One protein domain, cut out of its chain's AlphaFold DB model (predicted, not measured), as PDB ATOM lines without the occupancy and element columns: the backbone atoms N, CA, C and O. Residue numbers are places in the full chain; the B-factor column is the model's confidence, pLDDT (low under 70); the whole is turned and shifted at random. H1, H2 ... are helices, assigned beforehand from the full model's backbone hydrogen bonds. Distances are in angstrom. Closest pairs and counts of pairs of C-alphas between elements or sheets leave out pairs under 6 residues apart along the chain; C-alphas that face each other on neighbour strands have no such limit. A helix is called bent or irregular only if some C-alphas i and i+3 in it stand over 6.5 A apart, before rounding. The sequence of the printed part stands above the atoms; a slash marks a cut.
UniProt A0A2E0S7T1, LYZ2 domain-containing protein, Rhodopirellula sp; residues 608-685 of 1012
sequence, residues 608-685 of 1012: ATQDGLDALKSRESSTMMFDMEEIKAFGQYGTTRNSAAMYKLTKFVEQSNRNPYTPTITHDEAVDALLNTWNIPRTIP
ATOM      1  N   ALA A 608     104.439 182.122 190.116       76.88
ATOM      2  CA  ALA A 608     105.078 181.805 188.845       76.88
ATOM      3  C   ALA A 608     104.216 180.873 187.982       76.88
ATOM      4  O   ALA A 608     104.139 181.054 186.767       76.88
ATOM      5  N   THR A 609     103.555 179.893 188.603       74.44
ATOM      6  CA  THR A 609     102.727 178.911 187.892       74.44
ATOM      7  C   THR A 609     101.360 179.476 187.517       74.44
ATOM      8  O   THR A 609     100.876 179.187 186.426       74.44
ATOM      9  N   GLN A 610     100.723 180.249 188.402       77.38
ATOM     10  CA  GLN A 610      99.364 180.757 188.182       77.38
ATOM     11  C   GLN A 610      99.327 181.932 187.201       77.38
ATOM     12  O   GLN A 610      98.542 181.897 186.255       77.38
ATOM     13  N   ASP A 611     100.209 182.917 187.385       74.25
ATOM     14  CA  ASP A 611     100.106 184.217 186.708       74.25
ATOM     15  C   ASP A 611     101.302 184.518 185.784       74.25
ATOM     16  O   ASP A 611     101.299 185.505 185.045       74.25
ATOM     17  N   GLY A 612     102.338 183.671 185.785       81.12
ATOM     18  CA  GLY A 612     103.490 183.818 184.893       81.12
ATOM     19  C   GLY A 612     104.164 185.190 185.024       81.12
ATOM     20  O   GLY A 612     104.285 185.734 186.119       81.12
ATOM     21  N   LEU A 613     104.574 185.795 183.901       83.62
ATOM     22  CA  LEU A 613     105.228 187.116 183.908       83.62
ATOM     23  C   LEU A 613     104.387 188.218 184.571       83.62
ATOM     24  O   LEU A 613     104.941 189.196 185.075       83.62
ATOM     25  N   ASP A 614     103.060 188.092 184.537       83.06
ATOM     26  CA  ASP A 614     102.157 189.130 185.025       83.06
ATOM     27  C   ASP A 614     102.196 189.250 186.556       83.06
ATOM     28  O   ASP A 614     101.973 190.344 187.080       83.06
ATOM     29  N   ALA A 615     102.633 188.209 187.276       84.81
ATOM     30  CA  ALA A 615     102.861 188.294 188.719       84.81
ATOM     31  C   ALA A 615     103.947 189.324 189.083       84.81
ATOM     32  O   ALA A 615     103.823 190.039 190.074       84.81
ATOM     33  N   LEU A 616     104.998 189.459 188.264       87.44
ATOM     34  CA  LEU A 616     106.058 190.456 188.490       87.44
ATOM     35  C   LEU A 616     105.627 191.875 188.099       87.44
ATOM     36  O   LEU A 616     106.259 192.849 188.510       87.44
ATOM     37  N   LYS A 617     104.535 191.998 187.333       86.06
ATOM     38  CA  LYS A 617     103.891 193.278 187.004       86.06
ATOM     39  C   LYS A 617     102.993 193.795 188.134       86.06
ATOM     40  O   LYS A 617     102.595 194.958 188.126       86.06
ATOM     41  N   SER A 618     102.697 192.947 189.122       87.75
ATOM     42  CA  SER A 618     101.944 193.290 190.326       87.75
ATOM     43  C   SER A 618     102.883 193.674 191.468       87.75
ATOM     44  O   SER A 618     103.737 192.890 191.886       87.75
ATOM     45  N   ARG A 619     102.706 194.877 192.032       85.44
ATOM     46  CA  ARG A 619     103.492 195.311 193.202       85.44
ATOM     47  C   ARG A 619     103.287 194.390 194.397       85.44
ATOM     48  O   ARG A 619     104.266 194.011 195.023       85.44
ATOM     49  N   GLU A 620     102.046 193.999 194.659       83.69
ATOM     50  CA  GLU A 620     101.676 193.142 195.786       83.69
ATOM     51  C   GLU A 620     102.364 191.773 195.699       83.69
ATOM     52  O   GLU A 620     103.120 191.394 196.596       83.69
ATOM     53  N   SER A 621     102.210 191.083 194.567       81.19
ATOM     54  CA  SER A 621     102.829 189.775 194.338       81.19
ATOM     55  C   SER A 621     104.357 189.873 194.328       81.19
ATOM     56  O   SER A 621     105.033 189.046 194.934       81.19
ATOM     57  N   SER A 622     104.923 190.918 193.713       80.12
ATOM     58  CA  SER A 622     106.377 191.109 193.693       80.12
ATOM     59  C   SER A 622     106.979 191.348 195.084       80.12
ATOM     60  O   SER A 622     108.023 190.771 195.366       80.12
ATOM     61  N   THR A 623     106.314 192.089 195.986       82.38
ATOM     62  CA  THR A 623     106.788 192.264 197.377       82.38
ATOM     63  C   THR A 623     106.700 191.005 198.227       82.38
ATOM     64  O   THR A 623     107.446 190.867 199.192       82.38
ATOM     65  N   MET A 624     105.789 190.087 197.896       78.56
ATOM     66  CA  MET A 624     105.720 188.792 198.574       78.56
ATOM     67  C   MET A 624     106.873 187.870 198.171       78.56
ATOM     68  O   MET A 624     107.189 186.949 198.915       78.56
ATOM     69  N   MET A 625     107.479 188.103 197.003       80.69
ATOM     70  CA  MET A 625     108.545 187.272 196.439       80.69
ATOM     71  C   MET A 625     109.942 187.877 196.631       80.69
ATOM     72  O   MET A 625     110.909 187.138 196.806       80.69
ATOM     73  N   PHE A 626     110.051 189.205 196.605       82.50
ATOM     74  CA  PHE A 626     111.310 189.940 196.677       82.50
ATOM     75  C   PHE A 626     111.189 191.111 197.644       82.50
ATOM     76  O   PHE A 626     110.189 191.833 197.636       82.50
ATOM     77  N   ASP A 627     112.230 191.342 198.436       82.75
ATOM     78  CA  ASP A 627     112.314 192.567 199.220       82.75
ATOM     79  C   ASP A 627     112.804 193.756 198.370       82.75
ATOM     80  O   ASP A 627     113.238 193.637 197.219       82.75
ATOM     81  N   MET A 628     112.700 194.962 198.930       81.25
ATOM     82  CA  MET A 628     113.007 196.181 198.186       81.25
ATOM     83  C   MET A 628     114.514 196.378 197.935       81.25
ATOM     84  O   MET A 628     114.880 197.066 196.979       81.25
ATOM     85  N   GLU A 629     115.387 195.798 198.760       74.44
ATOM     86  CA  GLU A 629     116.840 195.815 198.541       74.44
ATOM     87  C   GLU A 629     117.195 194.908 197.352       74.44
ATOM     88  O   GLU A 629     117.926 195.325 196.451       74.44
ATOM     89  N   GLU A 630     116.590 193.719 197.283       78.50
ATOM     90  CA  GLU A 630     116.719 192.766 196.177       78.50
ATOM     91  C   GLU A 630     116.246 193.372 194.851       78.50
ATOM     92  O   GLU A 630     116.955 193.316 193.842       78.50
ATOM     93  N   ILE A 631     115.083 194.028 194.852       82.12
ATOM     94  CA  ILE A 631     114.537 194.675 193.652       82.12
ATOM     95  C   ILE A 631     115.448 195.826 193.183       82.12
ATOM     96  O   ILE A 631     115.713 195.960 191.986       82.12
ATOM     97  N   LYS A 632     115.977 196.649 194.100       78.38
ATOM     98  CA  LYS A 632     116.927 197.724 193.751       78.38
ATOM     99  C   LYS A 632     118.251 197.177 193.219       78.38
ATOM    100  O   LYS A 632     118.829 197.783 192.312       78.38
ATOM    101  N   ALA A 633     118.716 196.040 193.740       72.69
ATOM    102  CA  ALA A 633     119.961 195.412 193.311       72.69
ATOM    103  C   ALA A 633     119.937 195.047 191.817       72.69
ATOM    104  O   ALA A 633     120.926 195.289 191.117       72.69
ATOM    105  N   PHE A 634     118.796 194.572 191.300       74.44
ATOM    106  CA  PHE A 634     118.635 194.298 189.866       74.44
ATOM    107  C   PHE A 634     118.792 195.552 188.992       74.44
ATOM    108  O   PHE A 634     119.328 195.470 187.886       74.44
ATOM    109  N   GLY A 635     118.372 196.721 189.488       69.75
ATOM    110  CA  GLY A 635     118.480 197.992 188.769       69.75
ATOM    111  C   GLY A 635     119.896 198.579 188.751       69.75
ATOM    112  O   GLY A 635     120.288 199.195 187.756       69.75
ATOM    113  N   GLN A 636     120.675 198.383 189.823       62.69
ATOM    114  CA  GLN A 636     122.011 198.983 189.993       62.69
ATOM    115  C   GLN A 636     123.175 198.117 189.491       62.69
ATOM    116  O   GLN A 636     124.147 198.658 188.967       62.69
ATOM    117  N   TYR A 637     123.114 196.791 189.649       54.56
ATOM    118  CA  TYR A 637     124.284 195.921 189.435       54.56
ATOM    119  C   TYR A 637     124.088 194.835 188.369       54.56
ATOM    120  O   TYR A 637     125.025 194.085 188.088       54.56
ATOM    121  N   GLY A 638     122.897 194.736 187.769       54.78
ATOM    122  CA  GLY A 638     122.549 193.632 186.872       54.78
ATOM    123  C   GLY A 638     122.560 192.266 187.579       54.78
ATOM    124  O   GLY A 638     122.515 192.179 188.804       54.78
ATOM    125  N   THR A 639     122.632 191.176 186.808       51.31
ATOM    126  CA  THR A 639     122.500 189.786 187.296       51.31
ATOM    127  C   THR A 639     123.709 189.252 188.080       51.31
ATOM    128  O   THR A 639     123.737 188.085 188.456       51.31
ATOM    129  N   THR A 640     124.735 190.070 188.323       44.12
ATOM    130  CA  THR A 640     126.079 189.580 188.677       44.12
ATOM    131  C   THR A 640     126.511 189.790 190.131       44.12
ATOM    132  O   THR A 640     127.639 189.425 190.454       44.12
ATOM    133  N   ARG A 641     125.690 190.375 191.021       46.09
ATOM    134  CA  ARG A 641     126.147 190.706 192.396       46.09
ATOM    135  C   ARG A 641     125.241 190.359 193.583       46.09
ATOM    136  O   ARG A 641     125.752 190.369 194.693       46.09
ATOM    137  N   ASN A 642     123.963 190.018 193.401       56.31
ATOM    138  CA  ASN A 642     123.115 189.549 194.509       56.31
ATOM    139  C   ASN A 642     122.623 188.124 194.220       56.31
ATOM    140  O   ASN A 642     121.651 187.923 193.490       56.31
ATOM    141  N   SER A 643     123.345 187.138 194.752       49.06
ATOM    142  CA  SER A 643     123.115 185.708 194.526       49.06
ATOM    143  C   SER A 643     121.760 185.233 195.060       49.06
ATOM    144  O   SER A 643     121.136 184.393 194.417       49.06
ATOM    145  N   ALA A 644     121.261 185.802 196.163       56.69
ATOM    146  CA  ALA A 644     119.960 185.448 196.735       56.69
ATOM    147  C   ALA A 644     118.791 185.965 195.878       56.69
ATOM    148  O   ALA A 644     117.904 185.189 195.510       56.69
ATOM    149  N   ALA A 645     118.833 187.240 195.479       64.31
ATOM    150  CA  ALA A 645     117.828 187.831 194.598       64.31
ATOM    151  C   ALA A 645     117.784 187.093 193.251       64.31
ATOM    152  O   ALA A 645     116.718 186.688 192.779       64.31
ATOM    153  N   MET A 646     118.959 186.846 192.661       61.22
ATOM    154  CA  MET A 646     119.075 186.078 191.423       61.22
ATOM    155  C   MET A 646     118.547 184.660 191.578       61.22
ATOM    156  O   MET A 646     117.836 184.199 190.697       61.22
ATOM    157  N   TYR A 647     118.819 183.981 192.691       62.69
ATOM    158  CA  TYR A 647     118.298 182.640 192.933       62.69
ATOM    159  C   TYR A 647     116.763 182.609 192.964       62.69
ATOM    160  O   TYR A 647     116.154 181.775 192.291       62.69
ATOM    161  N   LYS A 648     116.124 183.549 193.671       74.25
ATOM    162  CA  LYS A 648     114.655 183.678 193.702       74.25
ATOM    163  C   LYS A 648     114.077 183.952 192.313       74.25
ATOM    164  O   LYS A 648     113.110 183.308 191.910       74.25
ATOM    165  N   LEU A 649     114.698 184.860 191.560       73.94
ATOM    166  CA  LEU A 649     114.289 185.191 190.197       73.94
ATOM    167  C   LEU A 649     114.463 184.003 189.244       73.94
ATOM    168  O   LEU A 649     113.576 183.728 188.440       73.94
ATOM    169  N   THR A 650     115.559 183.259 189.373       66.06
ATOM    170  CA  THR A 650     115.797 182.035 188.607       66.06
ATOM    171  C   THR A 650     114.735 180.990 188.907       66.06
ATOM    172  O   THR A 650     114.167 180.419 187.980       66.06
ATOM    173  N   LYS A 651     114.381 180.784 190.182       69.88
ATOM    174  CA  LYS A 651     113.304 179.857 190.553       69.88
ATOM    175  C   LYS A 651     111.948 180.309 190.022       69.88
ATOM    176  O   LYS A 651     111.196 179.474 189.533       69.88
ATOM    177  N   PHE A 652     111.659 181.608 190.045       80.38
ATOM    178  CA  PHE A 652     110.451 182.155 189.433       80.38
ATOM    179  C   PHE A 652     110.392 181.849 187.927       80.38
ATOM    180  O   PHE A 652     109.421 181.268 187.447       80.38
ATOM    181  N   VAL A 653     111.464 182.158 187.189       69.94
ATOM    182  CA  VAL A 653     111.565 181.919 185.741       69.94
ATOM    183  C   VAL A 653     111.466 180.431 185.408       69.94
ATOM    184  O   VAL A 653     110.728 180.048 184.503       69.94
ATOM    185  N   GLU A 654     112.163 179.575 186.154       65.06
ATOM    186  CA  GLU A 654     112.088 178.121 185.997       65.06
ATOM    187  C   GLU A 654     110.663 177.597 186.195       65.06
ATOM    188  O   GLU A 654     110.203 176.781 185.399       65.06
ATOM    189  N   GLN A 655     109.960 178.053 187.236       73.31
ATOM    190  CA  GLN A 655     108.615 177.569 187.547       73.31
ATOM    191  C   GLN A 655     107.565 178.096 186.568       73.31
ATOM    192  O   GLN A 655     106.747 177.310 186.093       73.31
ATOM    193  N   SER A 656     107.629 179.370 186.167       73.88
ATOM    194  CA  SER A 656     106.762 179.888 185.101       73.88
ATOM    195  C   SER A 656     106.971 179.128 183.795       73.88
ATOM    196  O   SER A 656     106.014 178.761 183.127       73.88
ATOM    197  N   ASN A 657     108.216 178.799 183.454       65.25
ATOM    198  CA  ASN A 657     108.517 178.097 182.207       65.25
ATOM    199  C   ASN A 657     108.192 176.600 182.240       65.25
ATOM    200  O   ASN A 657     108.178 175.955 181.191       65.25
ATOM    201  N   ARG A 658     107.929 176.032 183.423       59.38
ATOM    202  CA  ARG A 658     107.425 174.660 183.570       59.38
ATOM    203  C   ARG A 658     105.935 174.551 183.284       59.38
ATOM    204  O   ARG A 658     105.486 173.456 182.952       59.38
ATOM    205  N   ASN A 659     105.176 175.640 183.404       62.88
ATOM    206  CA  ASN A 659     103.769 175.631 183.039       62.88
ATOM    207  C   ASN A 659     103.635 175.749 181.504       62.88
ATOM    208  O   ASN A 659     103.946 176.797 180.941       62.88
ATOM    209  N   PRO A 660     103.148 174.705 180.801       51.00
ATOM    210  CA  PRO A 660     103.032 174.725 179.341       51.00
ATOM    211  C   PRO A 660     101.969 175.711 178.828       51.00
ATOM    212  O   PRO A 660     101.889 175.938 177.622       51.00
ATOM    213  N   TYR A 661     101.143 176.274 179.716       49.25
ATOM    214  CA  TYR A 661     100.087 177.229 179.380       49.25
ATOM    215  C   TYR A 661     100.522 178.697 179.497       49.25
ATOM    216  O   TYR A 661      99.786 179.573 179.045       49.25
ATOM    217  N   THR A 662     101.699 178.986 180.063       54.50
ATOM    218  CA  THR A 662     102.245 180.349 180.149       54.50
ATOM    219  C   THR A 662     103.361 180.562 179.124       54.50
ATOM    220  O   THR A 662     104.202 179.678 178.946       54.50
ATOM    221  N   PRO A 663     103.413 181.726 178.443       56.28
ATOM    222  CA  PRO A 663     104.522 182.062 177.556       56.28
ATOM    223  C   PRO A 663     105.858 181.984 178.293       56.28
ATOM    224  O   PRO A 663     105.958 182.406 179.443       56.28
ATOM    225  N   THR A 664     106.880 181.453 177.624       58.19
ATOM    226  CA  THR A 664     108.205 181.289 178.221       58.19
ATOM    227  C   THR A 664     108.821 182.655 178.498       58.19
ATOM    228  O   THR A 664     108.967 183.465 177.586       58.19
ATOM    229  N   ILE A 665     109.193 182.894 179.749       67.25
ATOM    230  CA  ILE A 665     109.776 184.144 180.216       67.25
ATOM    231  C   ILE A 665     111.280 184.013 180.376       67.25
ATOM    232  O   ILE A 665     111.820 182.962 180.727       67.25
ATOM    233  N   THR A 666     111.977 185.104 180.120       69.25
ATOM    234  CA  THR A 666     113.431 185.175 180.243       69.25
ATOM    235  C   THR A 666     113.814 185.893 181.527       69.25
ATOM    236  O   THR A 666     113.025 186.656 182.077       69.25
ATOM    237  N   HIS A 667     115.038 185.674 182.013       64.25
ATOM    238  CA  HIS A 667     115.519 186.382 183.201       64.25
ATOM    239  C   HIS A 667     115.515 187.898 182.987       64.25
ATOM    240  O   HIS A 667     115.102 188.623 183.879       64.25
ATOM    241  N   ASP A 668     115.886 188.377 181.796       70.06
ATOM    242  CA  ASP A 668     115.847 189.806 181.480       70.06
ATOM    243  C   ASP A 668     114.420 190.357 181.406       70.06
ATOM    244  O   ASP A 668     114.174 191.420 181.956       70.06
ATOM    245  N   GLU A 669     113.465 189.637 180.807       76.62
ATOM    246  CA  GLU A 669     112.056 190.062 180.804       76.62
ATOM    247  C   GLU A 669     111.451 190.054 182.209       76.62
ATOM    248  O   GLU A 669     110.654 190.930 182.532       76.62
ATOM    249  N   ALA A 670     111.837 189.091 183.049       81.56
ATOM    250  CA  ALA A 670     111.426 189.031 184.445       81.56
ATOM    251  C   ALA A 670     112.023 190.198 185.252       81.56
ATOM    252  O   ALA A 670     111.289 190.869 185.977       81.56
ATOM    253  N   VAL A 671     113.319 190.496 185.075       80.31
ATOM    254  CA  VAL A 671     113.971 191.679 185.666       80.31
ATOM    255  C   VAL A 671     113.301 192.958 185.180       80.31
ATOM    256  O   VAL A 671     112.969 193.812 185.995       80.31
ATOM    257  N   ASP A 672     113.079 193.107 183.877       81.25
ATOM    258  CA  ASP A 672     112.512 194.325 183.304       81.25
ATOM    259  C   ASP A 672     111.058 194.512 183.746       81.25
ATOM    260  O   ASP A 672     110.672 195.619 184.114       81.25
ATOM    261  N   ALA A 673     110.253 193.445 183.782       85.19
ATOM    262  CA  ALA A 673     108.903 193.488 184.335       85.19
ATOM    263  C   ALA A 673     108.931 193.941 185.799       85.19
ATOM    264  O   ALA A 673     108.238 194.893 186.148       85.19
ATOM    265  N   LEU A 674     109.788 193.331 186.622       87.19
ATOM    266  CA  LEU A 674     109.933 193.664 188.036       87.19
ATOM    267  C   LEU A 674     110.397 195.118 188.243       87.19
ATOM    268  O   LEU A 674     109.782 195.863 189.002       87.19
ATOM    269  N   LEU A 675     111.438 195.569 187.545       86.12
ATOM    270  CA  LEU A 675     111.966 196.932 187.671       86.12
ATOM    271  C   LEU A 675     110.974 197.991 187.175       86.12
ATOM    272  O   LEU A 675     110.816 199.030 187.822       86.12
ATOM    273  N   ASN A 676     110.260 197.716 186.078       86.00
ATOM    274  CA  ASN A 676     109.233 198.611 185.547       86.00
ATOM    275  C   ASN A 676     108.066 198.775 186.531       86.00
ATOM    276  O   ASN A 676     107.603 199.895 186.745       86.00
ATOM    277  N   THR A 677     107.640 197.699 187.200       91.00
ATOM    278  CA  THR A 677     106.604 197.737 188.249       91.00
ATOM    279  C   THR A 677     106.948 198.713 189.374       91.00
ATOM    280  O   THR A 677     106.085 199.437 189.891       91.00
ATOM    281  N   TRP A 678     108.229 198.782 189.735       88.94
ATOM    282  CA  TRP A 678     108.742 199.656 190.792       88.94
ATOM    283  C   TRP A 678     109.278 200.998 190.285       88.94
ATOM    284  O   TRP A 678     109.670 201.837 191.093       88.94
ATOM    285  N   ASN A 679     109.214 201.240 188.972       88.62
ATOM    286  CA  ASN A 679     109.741 202.428 188.304       88.62
ATOM    287  C   ASN A 679     111.228 202.682 188.624       88.62
ATOM    288  O   ASN A 679     111.647 203.818 188.857       88.62
ATOM    289  N   ILE A 680     112.018 201.605 188.683       83.88
ATOM    290  CA  ILE A 680     113.453 201.657 188.970       83.88
ATOM    291  C   ILE A 680     114.221 201.584 187.645       83.88
ATOM    292  O   ILE A 680     114.072 200.608 186.910       83.88
ATOM    293  N   PRO A 681     115.060 202.583 187.316       74.56
ATOM    294  CA  PRO A 681     115.814 202.577 186.072       74.56
ATOM    295  C   PRO A 681     116.917 201.513 186.098       74.56
ATOM    296  O   PRO A 681     117.686 201.411 187.056       74.56
ATOM    297  N   ARG A 682     117.031 200.750 185.009       72.38
ATOM    298  CA  ARG A 682     118.119 199.790 184.801       72.38
ATOM    299  C   ARG A 682     119.375 200.545 184.351       72.38
ATOM    300  O   ARG A 682     119.408 201.106 183.260       72.38
ATOM    301  N   THR A 683     120.400 200.588 185.201       61.94
ATOM    302  CA  THR A 683     121.636 201.367 184.957       61.94
ATOM    303  C   THR A 683     122.603 200.709 183.968       61.94
ATOM    304  O   THR A 683     123.427 201.399 183.371       61.94
ATOM    305  N   ILE A 684     122.476 199.397 183.739       51.34
ATOM    306  CA  ILE A 684     123.248 198.648 182.739       51.34
ATOM    307  C   ILE A 684     122.279 198.166 181.648       51.34
ATOM    308  O   ILE A 684     121.437 197.310 181.939       51.34
ATOM    309  N   PRO A 685     122.351 198.684 180.407       48.88
ATOM    310  CA  PRO A 685     121.463 198.245 179.337       48.88
ATOM    311  C   PRO A 685     121.677 196.757 179.039       48.88
ATOM    312  O   PRO A 685     122.816 196.288 178.969       48.88
TER     313      PRO A 685
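What this domain is: This is residues 608 to 685 of the 1012 residues of the protein "LYZ2 domain-containing protein" of Rhodopirellula sp (UniProt A0A2E0S7T1). Two helices make a T, with H6 standing about perpendicular to the long helix H5 and its first residues packed on the middle of H5. The other helices gather round this T: short H2 and H3 pack on one side of H6, H4 packs on its other side, and H1 packs on the last part of H5. The printed part has 78 residues with six named helices, H1 to H6 in order, and no named strand; the class is all helix. The whole is compact, with a radius of gyration of the C-alphas of 11.5 A, and spans 33 by 23 by 21 A.

How they stand to each other: Begin with H5, residues 643 to 658. Its residues 649 to 653 touch H6, residues 667 to 678, which does so with 667 to 671; the closest C-alphas are those of Val 653 and His 667, 6.5 A apart, and the lines are only just about perpendicular at 71 degrees. H6 is the hub, touching four helices. Look next at H4, residues 628 to 640: it touches H6, closest at the C-alphas of Gly 635 and Leu 675, 6.7 A apart, opposite ways at a shallow tilt of 34.7 degrees, only just short of steep. H4 also touches H5, about perpendicular at 86 degrees, with the C-alphas of Glu 630 and Ala 645 closest at 5.3 A. H2, residues 613 to 617, touches H6 where the C-alphas of Leu 616 and Leu 674 are closest, 5.1 A apart. H3, residues 619 to 625, only just touches H6, with 3 pairs of C-alphas within 8 A, the closest being Arg 619 and Thr 677 at 6.3 A. H1, residues 608 to 611, touches H5, with the C-alphas of Ala 608 and Ser 656 closest at 4.5 A, and is apart from H6. In H3, H5 and H6 each O i to N i+4 pair is within hydrogen-bond range; H4 has 5 of 9, H2 has 0 of 1 but 2 of 2 O i to N i+3 pairs, and H1 is too short for an O i to N i+4 pair.

Where its parts are: Find C-alpha 643 at (123.115, 185.708, 194.526); from there H5 runs 22.1 A to C-alpha 658 at (107.425, 174.660, 183.570). H6 runs 16.7 A and ends at C-alpha 678, (108.742, 199.656, 190.792). H4 measures 17.5 A and is irregular, with C-alphas 636 and 639 9.6 A apart. H3 measures 10.0 A, H2 7.0 A and H1 5.9 A.

The domain as a whole: The C-alphas of Pro 660 and Thr 683 are the two farthest apart, at 33.0 A. The printed part has no cut. The link from H5 to H6, 8 residues, is short, and the other links are tight. The mean pLDDT of the printed part is 71.9; look for values under 70 at residues 635 to 647, 650 to 651, 653 to 654, 657 to 667 and 683 to 685.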